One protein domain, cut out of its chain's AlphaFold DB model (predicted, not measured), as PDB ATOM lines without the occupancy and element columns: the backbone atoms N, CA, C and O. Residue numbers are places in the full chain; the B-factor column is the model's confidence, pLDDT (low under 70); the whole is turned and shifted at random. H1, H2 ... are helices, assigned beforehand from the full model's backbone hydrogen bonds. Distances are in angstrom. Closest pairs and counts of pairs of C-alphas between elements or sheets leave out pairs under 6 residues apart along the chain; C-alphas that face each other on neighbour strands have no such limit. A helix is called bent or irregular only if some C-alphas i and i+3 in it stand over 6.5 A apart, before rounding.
ATOM      1  N   SER A  11     -27.861  -2.297 -69.914       44.72
ATOM      2  CA  SER A  11     -28.371  -2.968 -68.705       44.72
ATOM      3  C   SER A  11     -29.749  -2.471 -68.249       44.72
ATOM      4  O   SER A  11     -30.455  -3.192 -67.547       44.72
ATOM      5  N   ASN A  12     -30.159  -1.266 -68.658       44.12
ATOM      6  CA  ASN A  12     -31.411  -0.660 -68.196       44.12
ATOM      7  C   ASN A  12     -32.652  -1.152 -68.964       44.12
ATOM      8  O   ASN A  12     -33.726  -1.242 -68.376       44.12
ATOM      9  N   SER A  13     -32.511  -1.557 -70.235       46.78
ATOM     10  CA  SER A  13     -33.640  -2.110 -71.003       46.78
ATOM     11  C   SER A  13     -34.059  -3.504 -70.528       46.78
ATOM     12  O   SER A  13     -35.250  -3.794 -70.477       46.78
ATOM     13  N   TYR A  14     -33.116  -4.359 -70.111       51.06
ATOM     14  CA  TYR A  14     -33.456  -5.699 -69.607       51.06
ATOM     15  C   TYR A  14     -34.084  -5.670 -68.212       51.06
ATOM     16  O   TYR A  14     -34.911  -6.519 -67.902       51.06
ATOM     17  N   SER A  15     -33.714  -4.697 -67.374       50.94
ATOM     18  CA  SER A  15     -34.278  -4.556 -66.028       50.94
ATOM     19  C   SER A  15     -35.746  -4.115 -66.073       50.94
ATOM     20  O   SER A  15     -36.571  -4.627 -65.317       50.94
ATOM     21  N   PHE A  16     -36.095  -3.227 -67.016       46.78
ATOM     22  CA  PHE A  16     -37.473  -2.768 -67.203       46.78
ATOM     23  C   PHE A  16     -38.381  -3.864 -67.772       46.78
ATOM     24  O   PHE A  16     -39.460  -4.087 -67.229       46.78
ATOM     25  N   GLU A  17     -37.928  -4.612 -68.783       54.53
ATOM     26  CA  GLU A  17     -38.689  -5.734 -69.359       54.53
ATOM     27  C   GLU A  17     -38.883  -6.885 -68.357       54.53
ATOM     28  O   GLU A  17     -39.982  -7.428 -68.229       54.53
ATOM     29  N   LEU A  18     -37.853  -7.225 -67.573       56.81
ATOM     30  CA  LEU A  18     -37.942  -8.307 -66.588       56.81
ATOM     31  C   LEU A  18     -38.893  -7.954 -65.431       56.81
ATOM     32  O   LEU A  18     -39.662  -8.803 -64.982       56.81
ATOM     33  N   HIS A  19     -38.893  -6.698 -64.977       57.00
ATOM     34  CA  HIS A  19     -39.848  -6.231 -63.971       57.00
ATOM     35  C   HIS A  19     -41.280  -6.140 -64.517       57.00
ATOM     36  O   HIS A  19     -42.219  -6.478 -63.796       57.00
ATOM     37  N   PHE A  20     -41.465  -5.747 -65.782       54.72
ATOM     38  CA  PHE A  20     -42.792  -5.684 -66.405       54.72
ATOM     39  C   PHE A  20     -43.422  -7.079 -66.533       54.72
ATOM     40  O   PHE A  20     -44.596  -7.267 -66.212       54.72
ATOM     41  N   ILE A  21     -42.620  -8.087 -66.891       57.75
ATOM     42  CA  ILE A  21     -43.057  -9.489 -66.950       57.75
ATOM     43  C   ILE A  21     -43.422 -10.014 -65.550       57.75
ATOM     44  O   ILE A  21     -44.454 -10.667 -65.397       57.75
ATOM     45  N   ILE A  22     -42.644  -9.697 -64.509       60.06
ATOM     46  CA  ILE A  22     -42.934 -10.131 -63.129       60.06
ATOM     47  C   ILE A  22     -44.240  -9.509 -62.601       60.06
ATOM     48  O   ILE A  22     -45.020 -10.196 -61.940       60.06
ATOM     49  N   ILE A  23     -44.524  -8.244 -62.931       59.41
ATOM     50  CA  ILE A  23     -45.764  -7.564 -62.520       59.41
ATOM     51  C   ILE A  23     -46.991  -8.133 -63.259       59.41
ATOM     52  O   ILE A  23     -48.027  -8.344 -62.629       59.41
ATOM     53  N   ILE A  24     -46.880  -8.467 -64.552       58.06
ATOM     54  CA  ILE A  24     -47.967  -9.129 -65.302       58.06
ATOM     55  C   ILE A  24     -48.259 -10.534 -64.742       58.06
ATOM     56  O   ILE A  24     -49.424 -10.931 -64.631       58.06
ATOM     57  N   VAL A  25     -47.220 -11.275 -64.340       57.47
ATOM     58  CA  VAL A  25     -47.350 -12.641 -63.801       57.47
ATOM     59  C   VAL A  25     -47.925 -12.658 -62.378       57.47
ATOM     60  O   VAL A  25     -48.692 -13.560 -62.051       57.47
ATOM     61  N   LEU A  26     -47.630 -11.657 -61.541       58.97
ATOM     62  CA  LEU A  26     -48.183 -11.556 -60.180       58.97
ATOM     63  C   LEU A  26     -49.569 -10.886 -60.114       58.97
ATOM     64  O   LEU A  26     -50.272 -11.061 -59.121       58.97
ATOM     65  N   GLY A  27     -49.978 -10.141 -61.148       55.84
ATOM     66  CA  GLY A  27     -51.250  -9.406 -61.184       55.84
ATOM     67  C   GLY A  27     -52.466 -10.184 -61.705       55.84
ATOM     68  O   GLY A  27     -53.581  -9.670 -61.656       55.84
ATOM     69  N   SER A  28     -52.291 -11.410 -62.201       52.56
ATOM     70  CA  SER A  28     -53.353 -12.147 -62.897       52.56
ATOM     71  C   SER A  28     -53.898 -13.296 -62.044       52.56
ATOM     72  O   SER A  28     -53.534 -14.454 -62.227       52.56
ATOM     73  N   SER A  29     -54.828 -13.004 -61.134       57.22
ATOM     74  CA  SER A  29     -55.567 -13.996 -60.329       57.22
ATOM     75  C   SER A  29     -56.586 -14.836 -61.132       57.22
ATOM     76  O   SER A  29     -57.545 -15.358 -60.566       57.22
ATOM     77  N   SER A  30     -56.415 -14.981 -62.453       61.50
ATOM     78  CA  SER A  30     -57.405 -15.634 -63.327       61.50
ATOM     79  C   SER A  30     -56.858 -16.285 -64.610       61.50
ATOM     80  O   SER A  30     -57.609 -16.479 -65.563       61.50
ATOM     81  N   LEU A  31     -55.579 -16.684 -64.669       54.00
ATOM     82  CA  LEU A  31     -55.070 -17.422 -65.837       54.00
ATOM     83  C   LEU A  31     -55.284 -18.948 -65.701       54.00
ATOM     84  O   LEU A  31     -54.937 -19.525 -64.669       54.00
ATOM     85  N   PRO A  32     -55.839 -19.626 -66.729       55.94
ATOM     86  CA  PRO A  32     -56.086 -21.064 -66.704       55.94
ATOM     87  C   PRO A  32     -54.779 -21.872 -66.705       55.94
ATOM     88  O   PRO A  32     -53.802 -21.528 -67.373       55.94
ATOM     89  N   CYS A  33     -54.808 -23.002 -65.993       53.00
ATOM     90  CA  CYS A  33     -53.691 -23.916 -65.705       53.00
ATOM     91  C   CYS A  33     -52.834 -24.322 -66.931       53.00
ATOM     92  O   CYS A  33     -51.660 -24.659 -66.794       53.00
ATOM     93  N   CYS A  34     -53.386 -24.251 -68.148       49.00
ATOM     94  CA  CYS A  34     -52.689 -24.626 -69.381       49.00
ATOM     95  C   CYS A  34     -51.516 -23.708 -69.768       49.00
ATOM     96  O   CYS A  34     -50.587 -24.186 -70.413       49.00
ATOM     97  N   PHE A  35     -51.506 -22.424 -69.388       50.97
ATOM     98  CA  PHE A  35     -50.435 -21.507 -69.823       50.97
ATOM     99  C   PHE A  35     -49.131 -21.680 -69.031       50.97
ATOM    100  O   PHE A  35     -48.042 -21.405 -69.535       50.97
ATOM    101  N   VAL A  36     -49.229 -22.193 -67.802       55.03
ATOM    102  CA  VAL A  36     -48.080 -22.378 -66.909       55.03
ATOM    103  C   VAL A  36     -47.171 -23.507 -67.429       55.03
ATOM    104  O   VAL A  36     -45.948 -23.382 -67.408       55.03
ATOM    105  N   LEU A  37     -47.752 -24.559 -68.020       53.78
ATOM    106  CA  LEU A  37     -47.022 -25.705 -68.586       53.78
ATOM    107  C   LEU A  37     -46.112 -25.350 -69.775       53.78
ATOM    108  O   LEU A  37     -45.013 -25.895 -69.886       53.78
ATOM    109  N   GLN A  38     -46.507 -24.388 -70.613       51.75
ATOM    110  CA  GLN A  38     -45.727 -23.984 -71.790       51.75
ATOM    111  C   GLN A  38     -44.449 -23.210 -71.416       51.75
ATOM    112  O   GLN A  38     -43.463 -23.234 -72.155       51.75
ATOM    113  N   SER A  39     -44.437 -22.543 -70.255       52.88
ATOM    114  CA  SER A  39     -43.273 -21.784 -69.787       52.88
ATOM    115  C   SER A  39     -42.199 -22.681 -69.159       52.88
ATOM    116  O   SER A  39     -41.010 -22.398 -69.306       52.88
ATOM    117  N   TYR A  40     -42.581 -23.794 -68.518       55.09
ATOM    118  CA  TYR A  40     -41.607 -24.738 -67.954       55.09
ATOM    119  C   TYR A  40     -40.778 -25.441 -69.039       55.09
ATOM    120  O   TYR A  40     -39.592 -25.691 -68.833       55.09
ATOM    121  N   ALA A  41     -41.348 -25.685 -70.224       54.22
ATOM    122  CA  ALA A  41     -40.637 -26.335 -71.327       54.22
ATOM    123  C   ALA A  41     -39.442 -25.513 -71.855       54.22
ATOM    124  O   ALA A  41     -38.438 -26.092 -72.264       54.22
ATOM    125  N   LYS A  42     -39.496 -24.172 -71.790       52.38
ATOM    126  CA  LYS A  42     -38.359 -23.299 -72.150       52.38
ATOM    127  C   LYS A  42     -37.293 -23.193 -71.054       52.38
ATOM    128  O   LYS A  42     -36.159 -22.844 -71.361       52.38
ATOM    129  N   ILE A  43     -37.627 -23.519 -69.805       54.72
ATOM    130  CA  ILE A  43     -36.681 -23.533 -68.674       54.72
ATOM    131  C   ILE A  43     -35.889 -24.851 -68.623       54.72
ATOM    132  O   ILE A  43     -34.751 -24.865 -68.165       54.72
ATOM    133  N   LEU A  44     -36.443 -25.950 -69.146       54.66
ATOM    134  CA  LEU A  44     -35.762 -27.252 -69.200       54.66
ATOM    135  C   LEU A  44     -34.630 -27.333 -70.237       54.66
ATOM    136  O   LEU A  44     -33.865 -28.293 -70.217       54.66
ATOM    137  N   LEU A  45     -34.489 -26.333 -71.110       55.16
ATOM    138  CA  LEU A  45     -33.368 -26.218 -72.045       55.16
ATOM    139  C   LEU A  45     -32.347 -25.177 -71.558       55.16
ATOM    140  O   LEU A  45     -31.822 -24.385 -72.336       55.16
ATOM    141  N   PHE A  46     -32.084 -25.154 -70.249       49.84
ATOM    142  CA  PHE A  46     -30.909 -24.476 -69.715       49.84
ATOM    143  C   PHE A  46     -29.687 -25.293 -70.164       49.84
ATOM    144  O   PHE A  46     -29.589 -26.468 -69.794       49.84
ATOM    145  N   PRO A  47     -28.802 -24.743 -71.017       55.69
ATOM    146  CA  PRO A  47     -27.655 -25.484 -71.512       55.69
ATOM    147  C   PRO A  47     -26.849 -25.980 -70.318       55.69
ATOM    148  O   PRO A  47     -26.622 -25.242 -69.355       55.69
ATOM    149  N   ALA A  48     -26.491 -27.261 -70.392       55.59
ATOM    150  CA  ALA A  48     -25.676 -27.966 -69.426       55.59
ATOM    151  C   ALA A  48     -24.588 -27.036 -68.890       55.59
ATOM    152  O   ALA A  48     -23.748 -26.554 -69.650       55.59
ATOM    153  N   VAL A  49     -24.641 -26.778 -67.580       60.47
ATOM    154  CA  VAL A  49     -23.537 -26.197 -66.823       60.47
ATOM    155  C   VAL A  49     -22.276 -26.939 -67.254       60.47
ATOM    156  O   VAL A  49     -22.085 -28.109 -66.923       60.47
ATOM    157  N   THR A  50     -21.431 -26.273 -68.037       54.66
ATOM    158  CA  THR A  50     -20.057 -26.696 -68.247       54.66
ATOM    159  C   THR A  50     -19.409 -26.618 -66.875       54.66
ATOM    160  O   THR A  50     -19.118 -25.524 -66.388       54.66
ATOM    161  N   MET A  51     -19.303 -27.763 -66.200       56.50
ATOM    162  CA  MET A  51     -18.613 -27.869 -64.923       56.50
ATOM    163  C   MET A  51     -17.164 -27.458 -65.160       56.50
ATOM    164  O   MET A  51     -16.381 -28.207 -65.734       56.50
ATOM    165  N   VAL A  52     -16.823 -26.239 -64.754       61.28
ATOM    166  CA  VAL A  52     -15.434 -25.882 -64.495       61.28
ATOM    167  C   VAL A  52     -15.025 -26.768 -63.320       61.28
ATOM    168  O   VAL A  52     -15.497 -26.562 -62.203       61.28
ATOM    169  N   ASP A  53     -14.236 -27.806 -63.597       63.34
ATOM    170  CA  ASP A  53     -13.768 -28.807 -62.628       63.34
ATOM    171  C   ASP A  53     -12.636 -28.251 -61.749       63.34
ATOM    172  O   ASP A  53     -11.601 -28.876 -61.549       63.34
ATOM    173  N   GLU A  54     -12.804 -27.026 -61.246       67.50
ATOM    174  CA  GLU A  54     -11.958 -26.520 -60.172       67.50
ATOM    175  C   GLU A  54     -12.611 -26.936 -58.858       67.50
ATOM    176  O   GLU A  54     -13.732 -26.518 -58.526       67.50
ATOM    177  N   ALA A  55     -11.926 -27.807 -58.118       70.12
ATOM    178  CA  ALA A  55     -12.412 -28.255 -56.830       70.12
ATOM    179  C   ALA A  55     -12.614 -27.025 -55.927       70.12
ATOM    180  O   ALA A  55     -11.744 -26.156 -55.846       70.12
ATOM    181  N   PRO A  56     -13.759 -26.904 -55.232       74.00
ATOM    182  CA  PRO A  56     -14.003 -25.760 -54.367       74.00
ATOM    183  C   PRO A  56     -12.850 -25.597 -53.369       74.00
ATOM    184  O   PRO A  56     -12.380 -26.583 -52.802       74.00
ATOM    185  N   PHE A  57     -12.453 -24.348 -53.089       79.00
ATOM    186  CA  PHE A  57     -11.328 -23.983 -52.204       79.00
ATOM    187  C   PHE A  57     -11.349 -24.640 -50.806       79.00
ATOM    188  O   PHE A  57     -10.378 -24.562 -50.048       79.00
ATOM    189  N   ARG A  58     -12.472 -25.254 -50.414       74.31
ATOM    190  CA  ARG A  58     -12.643 -26.047 -49.196       74.31
ATOM    191  C   ARG A  58     -13.239 -27.414 -49.538       74.31
ATOM    192  O   ARG A  58     -14.252 -27.494 -50.233       74.31
ATOM    193  N   ALA A  59     -12.667 -28.467 -48.954       83.44
ATOM    194  CA  ALA A  59     -13.211 -29.820 -49.030       83.44
ATOM    195  C   ALA A  59     -14.670 -29.870 -48.537       83.44
ATOM    196  O   ALA A  59     -15.022 -29.287 -47.505       83.44
ATOM    197  N   ARG A  60     -15.520 -30.601 -49.269       84.81
ATOM    198  CA  ARG A  60     -16.971 -30.691 -49.014       84.81
ATOM    199  C   ARG A  60     -17.331 -31.446 -47.728       84.81
ATOM    200  O   ARG A  60     -18.448 -31.307 -47.242       84.81
ATOM    201  N   GLU A  61     -16.390 -32.177 -47.136       85.31
ATOM    202  CA  GLU A  61     -16.585 -32.946 -45.898       85.31
ATOM    203  C   GLU A  61     -17.096 -32.074 -44.742       85.31
ATOM    204  O   GLU A  61     -18.076 -32.422 -44.081       85.31
ATOM    205  N   LYS A  62     -16.513 -30.878 -44.569       86.25
ATOM    206  CA  LYS A  62     -16.922 -29.930 -43.520       86.25
ATOM    207  C   LYS A  62     -18.348 -29.413 -43.720       86.25
ATOM    208  O   LYS A  62     -19.044 -29.145 -42.746       86.25
ATOM    209  N   LEU A  63     -18.800 -29.265 -44.968       89.62
ATOM    210  CA  LEU A  63     -20.171 -28.838 -45.264       89.62
ATOM    211  C   LEU A  63     -21.175 -29.941 -44.939       89.62
ATOM    212  O   LEU A  63     -22.201 -29.652 -44.329       89.62
ATOM    213  N   ILE A  64     -20.862 -31.190 -45.286       91.81
ATOM    214  CA  ILE A  64     -21.732 -32.342 -45.021       91.81
ATOM    215  C   ILE A  64     -21.919 -32.536 -43.511       91.81
ATOM    216  O   ILE A  64     -23.031 -32.788 -43.050       91.81
ATOM    217  N   GLU A  65     -20.860 -32.366 -42.719       90.81
ATOM    218  CA  GLU A  65     -20.941 -32.437 -41.257       90.81
ATOM    219  C   GLU A  65     -21.860 -31.348 -40.678       90.81
ATOM    220  O   GLU A  65     -22.755 -31.638 -39.880       90.81
ATOM    221  N   LYS A  66     -21.707 -30.094 -41.125       89.75
ATOM    222  CA  LYS A  66     -22.584 -28.989 -40.704       89.75
ATOM    223  C   LYS A  66     -24.024 -29.186 -41.175       89.75
ATOM    224  O   LYS A  66     -24.946 -28.887 -40.422       89.75
ATOM    225  N   GLN A  67     -24.230 -29.719 -42.377       92.75
ATOM    226  CA  GLN A  67     -25.555 -30.054 -42.897       92.75
ATOM    227  C   GLN A  67     -26.233 -31.114 -42.029       92.75
ATOM    228  O   GLN A  67     -27.359 -30.886 -41.597       92.75
ATOM    229  N   ARG A  68     -25.541 -32.209 -41.685       92.81
ATOM    230  CA  ARG A  68     -26.066 -33.237 -40.769       92.81
ATOM    231  C   ARG A  68     -26.429 -32.650 -39.403       92.81
ATOM    232  O   ARG A  68     -27.516 -32.920 -38.900       92.81
ATOM    233  N   LEU A  69     -25.564 -31.805 -38.835       91.50
ATOM    234  CA  LEU A  69     -25.810 -31.131 -37.555       91.50
ATOM    235  C   LEU A  69     -27.038 -30.207 -37.599       91.50
ATOM    236  O   LEU A  69     -27.871 -30.238 -36.702       91.50
ATOM    237  N   PHE A  70     -27.178 -29.369 -38.629       91.44
ATOM    238  CA  PHE A  70     -28.297 -28.423 -38.718       91.44
ATOM    239  C   PHE A  70     -29.615 -29.054 -39.183       91.44
ATOM    240  O   PHE A  70     -30.678 -28.451 -38.987       91.44
ATOM    241  N   GLN A  71     -29.555 -30.231 -39.809       93.44
ATOM    242  CA  GLN A  71     -30.722 -31.022 -40.200       93.44
ATOM    243  C   GLN A  71     -31.243 -31.899 -39.055       93.44
ATOM    244  O   GLN A  71     -32.445 -32.122 -38.988       93.44
ATOM    245  N   SER A  72     -30.391 -32.345 -38.123       94.44
ATOM    246  CA  SER A  72     -30.838 -33.130 -36.959       94.44
ATOM    247  C   SER A  72     -31.567 -32.293 -35.895       94.44
ATOM    248  O   SER A  72     -32.336 -32.823 -35.091       94.44
ATOM    249  N   ILE A  73     -31.359 -30.973 -35.887       90.94
ATOM    250  CA  ILE A  73     -31.961 -30.051 -34.917       90.94
ATOM    251  C   ILE A  73     -33.354 -29.602 -35.384       90.94
ATOM    252  O   ILE A  73     -33.496 -28.835 -36.338       90.94
ATOM    253  N   HIS A  74     -34.380 -29.984 -34.625       91.44
ATOM    254  CA  HIS A  74     -35.780 -29.607 -34.848       91.44
ATOM    255  C   HIS A  74     -36.123 -28.265 -34.171       91.44
ATOM    256  O   HIS A  74     -36.925 -28.200 -33.243       91.44
ATOM    257  N   LYS A  75     -35.466 -27.180 -34.597       88.88
ATOM    258  CA  LYS A  75     -35.717 -25.801 -34.128       88.88
ATOM    259  C   LYS A  75     -35.911 -24.857 -35.313       88.88
ATOM    260  O   LYS A  75     -35.461 -25.148 -36.423       88.88
ATOM    261  N   HIS A  76     -36.523 -23.697 -35.067       89.19
ATOM    262  CA  HIS A  76     -36.596 -22.620 -36.057       89.19
ATOM    263  C   HIS A  76     -35.201 -22.168 -36.506       89.19
ATOM    264  O   HIS A  76     -34.252 -22.178 -35.722       89.19
ATOM    265  N   THR A  77     -35.090 -21.746 -37.767       88.19
ATOM    266  CA  THR A  77     -33.819 -21.451 -38.451       88.19
ATOM    267  C   THR A  77     -32.900 -20.503 -37.677       88.19
ATOM    268  O   THR A  77     -31.703 -20.747 -37.619       88.19
ATOM    269  N   HIS A  78     -33.452 -19.483 -37.022       84.25
ATOM    270  CA  HIS A  78     -32.708 -18.460 -36.274       84.25
ATOM    271  C   HIS A  78     -32.274 -18.895 -34.856       84.25
ATOM    272  O   HIS A  78     -31.724 -18.100 -34.102       84.25
ATOM    273  N   LEU A  79     -32.549 -20.143 -34.460       88.75
ATOM    274  CA  LEU A  79     -32.236 -20.705 -33.135       88.75
ATOM    275  C   LEU A  79     -31.493 -22.046 -33.234       88.75
ATOM    276  O   LEU A  79     -31.452 -22.814 -32.264       88.75
ATOM    277  N   LYS A  80     -30.950 -22.372 -34.413       88.25
ATOM    278  CA  LYS A  80     -30.272 -23.651 -34.652       88.25
ATOM    279  C   LYS A  80     -28.882 -23.680 -34.024       88.25
ATOM    280  O   LYS A  80     -28.532 -24.673 -33.390       88.25
ATOM    281  N   GLY A  81     -28.108 -22.609 -34.168       87.12
ATOM    282  CA  GLY A  81     -26.785 -22.469 -33.576       87.12
ATOM    283  C   GLY A  81     -26.807 -21.899 -32.150       87.12
ATOM    284  O   GLY A  81     -27.701 -21.131 -31.789       87.12
ATOM    285  N   PRO A  82     -25.797 -22.219 -31.318       83.12
ATOM    286  CA  PRO A  82     -25.634 -21.591 -30.005       83.12
ATOM    287  C   PRO A  82     -25.313 -20.094 -30.122       83.12
ATOM    288  O   PRO A  82     -25.816 -19.294 -29.335       83.12
ATOM    289  N   VAL A  83     -24.532 -19.709 -31.138       89.12
ATOM    290  CA  VAL A  83     -24.222 -18.305 -31.454       89.12
ATOM    291  C   VAL A  83     -25.451 -17.549 -31.961       89.12
ATOM    292  O   VAL A  83     -25.611 -16.371 -31.644       89.12
ATOM    293  N   ASP A  84     -26.368 -18.245 -32.637       88.00
ATOM    294  CA  ASP A  84     -27.584 -17.651 -33.200       88.00
ATOM    295  C   ASP A  84     -28.528 -17.132 -32.110       88.00
ATOM    296  O   ASP A  84     -29.241 -16.157 -32.327       88.00
ATOM    297  N   LYS A  85     -28.502 -17.715 -30.900       85.31
ATOM    298  CA  LYS A  85     -29.271 -17.198 -29.755       85.31
ATOM    299  C   LYS A  85     -28.788 -15.806 -29.340       85.31
ATOM    300  O   LYS A  85     -29.599 -14.942 -29.019       85.31
ATOM    301  N   ILE A  86     -27.478 -15.575 -29.339       88.50
ATOM    302  CA  ILE A  86     -26.910 -14.280 -28.949       88.50
ATOM    303  C   ILE A  86     -27.235 -13.241 -30.026       88.50
ATOM    304  O   ILE A  86     -27.735 -12.161 -29.713       88.50
ATOM    305  N   THR A  87     -27.009 -13.586 -31.296       90.25
ATOM    306  CA  THR A  87     -27.180 -12.657 -32.420       90.25
ATOM    307  C   THR A  87     -28.636 -12.397 -32.786       90.25
ATOM    308  O   THR A  87     -28.946 -11.291 -33.212       90.25
ATOM    309  N   SER A  88     -29.532 -13.367 -32.598       90.06
ATOM    310  CA  SER A  88     -30.945 -13.234 -32.984       90.06
ATOM    311  C   SER A  88     -31.853 -12.812 -31.831       90.06
ATOM    312  O   SER A  88     -32.931 -12.287 -32.083       90.06
ATOM    313  N   VAL A  89     -31.447 -13.027 -30.572       91.00
ATOM    314  CA  VAL A  89     -32.273 -12.684 -29.401       91.00
ATOM    315  C   VAL A  89     -31.643 -11.559 -28.597       91.00
ATOM    316  O   VAL A  89     -32.254 -10.507 -28.457       91.00
ATOM    317  N   ALA A  90     -30.425 -11.739 -28.086       90.94
ATOM    318  CA  ALA A  90     -29.857 -10.788 -27.130       90.94
ATOM    319  C   ALA A  90     -29.552  -9.418 -27.763       90.94
ATOM    320  O   ALA A  90     -30.000  -8.396 -27.245       90.94
ATOM    321  N   ILE A  91     -28.833  -9.396 -28.893       93.81
ATOM    322  CA  ILE A  91     -28.448  -8.140 -29.561       93.81
ATOM    323  C   ILE A  91     -29.684  -7.373 -30.059       93.81
ATOM    324  O   ILE A  91     -29.818  -6.199 -29.705       93.81
ATOM    325  N   PRO A  92     -30.623  -7.988 -30.810       93.69
ATOM    326  CA  PRO A  92     -31.776  -7.261 -31.320       93.69
ATOM    327  C   PRO A  92     -32.706  -6.794 -30.201       93.69
ATOM    328  O   PRO A  92     -33.246  -5.697 -30.293       93.69
ATOM    329  N   LEU A  93     -32.862  -7.568 -29.120       95.69
ATOM    330  CA  LEU A  93     -33.724  -7.192 -27.997       95.69
ATOM    331  C   LEU A  93     -33.135  -6.036 -27.177       95.69
ATOM    332  O   LEU A  93     -33.863  -5.110 -26.824       95.69
ATOM    333  N   ALA A  94     -31.822  -6.036 -26.930       95.88
ATOM    334  CA  ALA A  94     -31.144  -4.916 -26.280       95.88
ATOM    335  C   ALA A  94     -31.190  -3.643 -27.144       95.88
ATOM    336  O   ALA A  94     -31.459  -2.547 -26.640       95.88
ATOM    337  N   LEU A  95     -30.979  -3.782 -28.456       96.75
ATOM    338  CA  LEU A  95     -31.059  -2.669 -29.399       96.75
ATOM    339  C   LEU A  95     -32.488  -2.114 -29.472       96.75
ATOM    340  O   LEU A  95     -32.683  -0.907 -29.370       96.75
ATOM    341  N   ALA A  96     -33.494  -2.978 -29.594       97.06
ATOM    342  CA  ALA A  96     -34.890  -2.563 -29.641       97.06
ATOM    343  C   ALA A  96     -35.313  -1.894 -28.327       97.06
ATOM    344  O   ALA A  96     -35.903  -0.819 -28.355       97.06
ATOM    345  N   GLY A  97     -34.954  -2.475 -27.179       98.00
ATOM    346  CA  GLY A  97     -35.270  -1.919 -25.863       98.00
ATOM    347  C   GLY A  97     -34.655  -0.538 -25.638       98.00
ATOM    348  O   GLY A  97     -35.360   0.396 -25.256       98.00
ATOM    349  N   SER A  98     -33.361  -0.380 -25.932       97.56
ATOM    350  CA  SER A  98     -32.684   0.921 -25.830       97.56
ATOM    351  C   SER A  98     -33.273   1.952 -26.797       97.56
ATOM    352  O   SER A  98     -33.529   3.090 -26.403       97.56
ATOM    353  N   SER A  99     -33.572   1.546 -28.033       97.56
ATOM    354  CA  SER A  99     -34.181   2.422 -29.038       97.56
ATOM    355  C   SER A  99     -35.570   2.898 -28.605       97.56
ATOM    356  O   SER A  99     -35.846   4.096 -28.626       97.56
ATOM    357  N   LEU A 100     -36.432   1.983 -28.149       97.94
ATOM    358  CA  LEU A 100     -37.773   2.309 -27.654       97.94
ATOM    359  C   LEU A 100     -37.723   3.230 -26.433       97.94
ATOM    360  O   LEU A 100     -38.512   4.168 -26.340       97.94
ATOM    361  N   PHE A 101     -36.774   3.004 -25.521       97.31
ATOM    362  CA  PHE A 101     -36.581   3.865 -24.358       97.31
ATOM    363  C   PHE A 101     -36.227   5.303 -24.757       97.31
ATOM    364  O   PHE A 101     -36.829   6.255 -24.253       97.31
ATOM    365  N   LEU A 102     -35.284   5.472 -25.689       96.62
ATOM    366  CA  LEU A 102     -34.887   6.793 -26.182       96.62
ATOM    367  C   LEU A 102     -36.023   7.490 -26.932       96.62
ATOM    368  O   LEU A 102     -36.238   8.683 -26.724       96.62
ATOM    369  N   ILE A 103     -36.787   6.754 -27.742       96.94
ATOM    370  CA  ILE A 103     -37.971   7.286 -28.430       96.94
ATOM    371  C   ILE A 103     -39.008   7.765 -27.409       96.94
ATOM    372  O   ILE A 103     -39.477   8.898 -27.503       96.94
ATOM    373  N   GLY A 104     -39.324   6.951 -26.399       96.81
ATOM    374  CA  GLY A 104     -40.285   7.310 -25.355       96.81
ATOM    375  C   GLY A 104     -39.863   8.556 -24.575       96.81
ATOM    376  O   GLY A 104     -40.657   9.480 -24.403       96.81
ATOM    377  N   ARG A 105     -38.589   8.633 -24.168       94.88
ATOM    378  CA  ARG A 105     -38.015   9.824 -23.518       94.88
ATOM    379  C   ARG A 105     -38.048  11.049 -24.426       94.88
ATOM    380  O   ARG A 105     -38.376  12.133 -23.952       94.88
ATOM    381  N   GLY A 106     -37.738  10.883 -25.708       95.00
ATOM    382  CA  GLY A 106     -37.805  11.952 -26.700       95.00
ATOM    383  C   GLY A 106     -39.217  12.518 -26.819       95.00
ATOM    384  O   GLY A 106     -39.406  13.722 -26.659       95.00
ATOM    385  N   ILE A 107     -40.213  11.651 -27.025       95.44
ATOM    386  CA  ILE A 107     -41.625  12.048 -27.122       95.44
ATOM    387  C   ILE A 107     -42.085  12.729 -25.834       95.44
ATOM    388  O   ILE A 107     -42.681  13.797 -25.905       95.44
ATOM    389  N   TYR A 108     -41.761  12.165 -24.670       95.88
ATOM    390  CA  TYR A 108     -42.129  12.743 -23.378       95.88
ATOM    391  C   TYR A 108     -41.546  14.149 -23.175       95.88
ATOM    392  O   TYR A 108     -42.260  15.063 -22.759       95.88
ATOM    393  N   ASN A 109     -40.261  14.338 -23.488       94.06
ATOM    394  CA  ASN A 109     -39.596  15.633 -23.353       94.06
ATOM    395  C   ASN A 109     -40.191  16.669 -24.322       94.06
ATOM    396  O   ASN A 109     -40.452  17.800 -23.916       94.06
ATOM    397  N   MET A 110     -40.471  16.272 -25.571       92.19
ATOM    398  CA  MET A 110     -41.126  17.130 -26.563       92.19
ATOM    399  C   MET A 110     -42.559  17.495 -26.151       92.19
ATOM    400  O   MET A 110     -42.940  18.657 -26.271       92.19
ATOM    401  N   SER A 111     -43.339  16.541 -25.629       92.06
ATOM    402  CA  SER A 111     -44.740  16.766 -25.246       92.06
ATOM    403  C   SER A 111     -44.888  17.643 -24.002       92.06
ATOM    404  O   SER A 111     -45.872  18.365 -23.885       92.06
ATOM    405  N   HIS A 112     -43.918  17.603 -23.084       93.06
ATOM    406  CA  HIS A 112     -43.915  18.422 -21.866       93.06
ATOM    407  C   HIS A 112     -43.091  19.711 -22.005       93.06
ATOM    408  O   HIS A 112     -42.991  20.479 -21.051       93.06
ATOM    409  N   GLY A 113     -42.488  19.964 -23.173       86.06
ATOM    410  CA  GLY A 113     -41.675  21.158 -23.419       86.06
ATOM    411  C   GLY A 113     -40.391  21.234 -22.582       86.06
ATOM    412  O   GLY A 113     -39.862  22.326 -22.379       86.06
TER     413      GLY A 113
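What this domain is: This is residues 11 to 113 of the 118 residues of an uncharacterized protein of Helianthus annuus (UniProt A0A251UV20). The four helices follow one another round an open arch with an empty middle: long H4 makes one arm, then come H3, a long loop, H2 and H1. Residues 90 to 113 stick out at one end. The 103 printed residues, all helix in class, hold named helices H1 H2 H3 H4 in that order and no named strand; the whole is extended, radius of gyration of the C-alphas 25.1 A, spans 66 by 45 by 32 A.

How they stand to each other: H4, residues 82 to 111, H3, residues 61 to 72, H2, residues 34 to 43, and H1, residues 11 to 26, are apart from one another. Every O i to N i+4 pair is within hydrogen-bond range in H3, 23 of 26 in H4, 11 of 12 in H1 and 0 of 6 in H2, where 4 of 7 O i to N i+3 pairs are.

Where its parts are: H4 runs 43.1 A from C-alpha 82 at (-25.634, -21.591, -30.005); it is only just irregular, C-alphas 88 and 91 being 6.6 A apart. H3 measures 16.8 A, H2 16.1 A, and H1 23.2 A from C-alpha 11 at (-28.371, -2.968, -68.705).

The domain as a whole: The C-alphas farthest apart, of Asp 53 and Gly 113, are 69.4 A apart. The printed part has no cut; the link H2 to H3 is long. Residues 11 to 54 have pLDDT under 70.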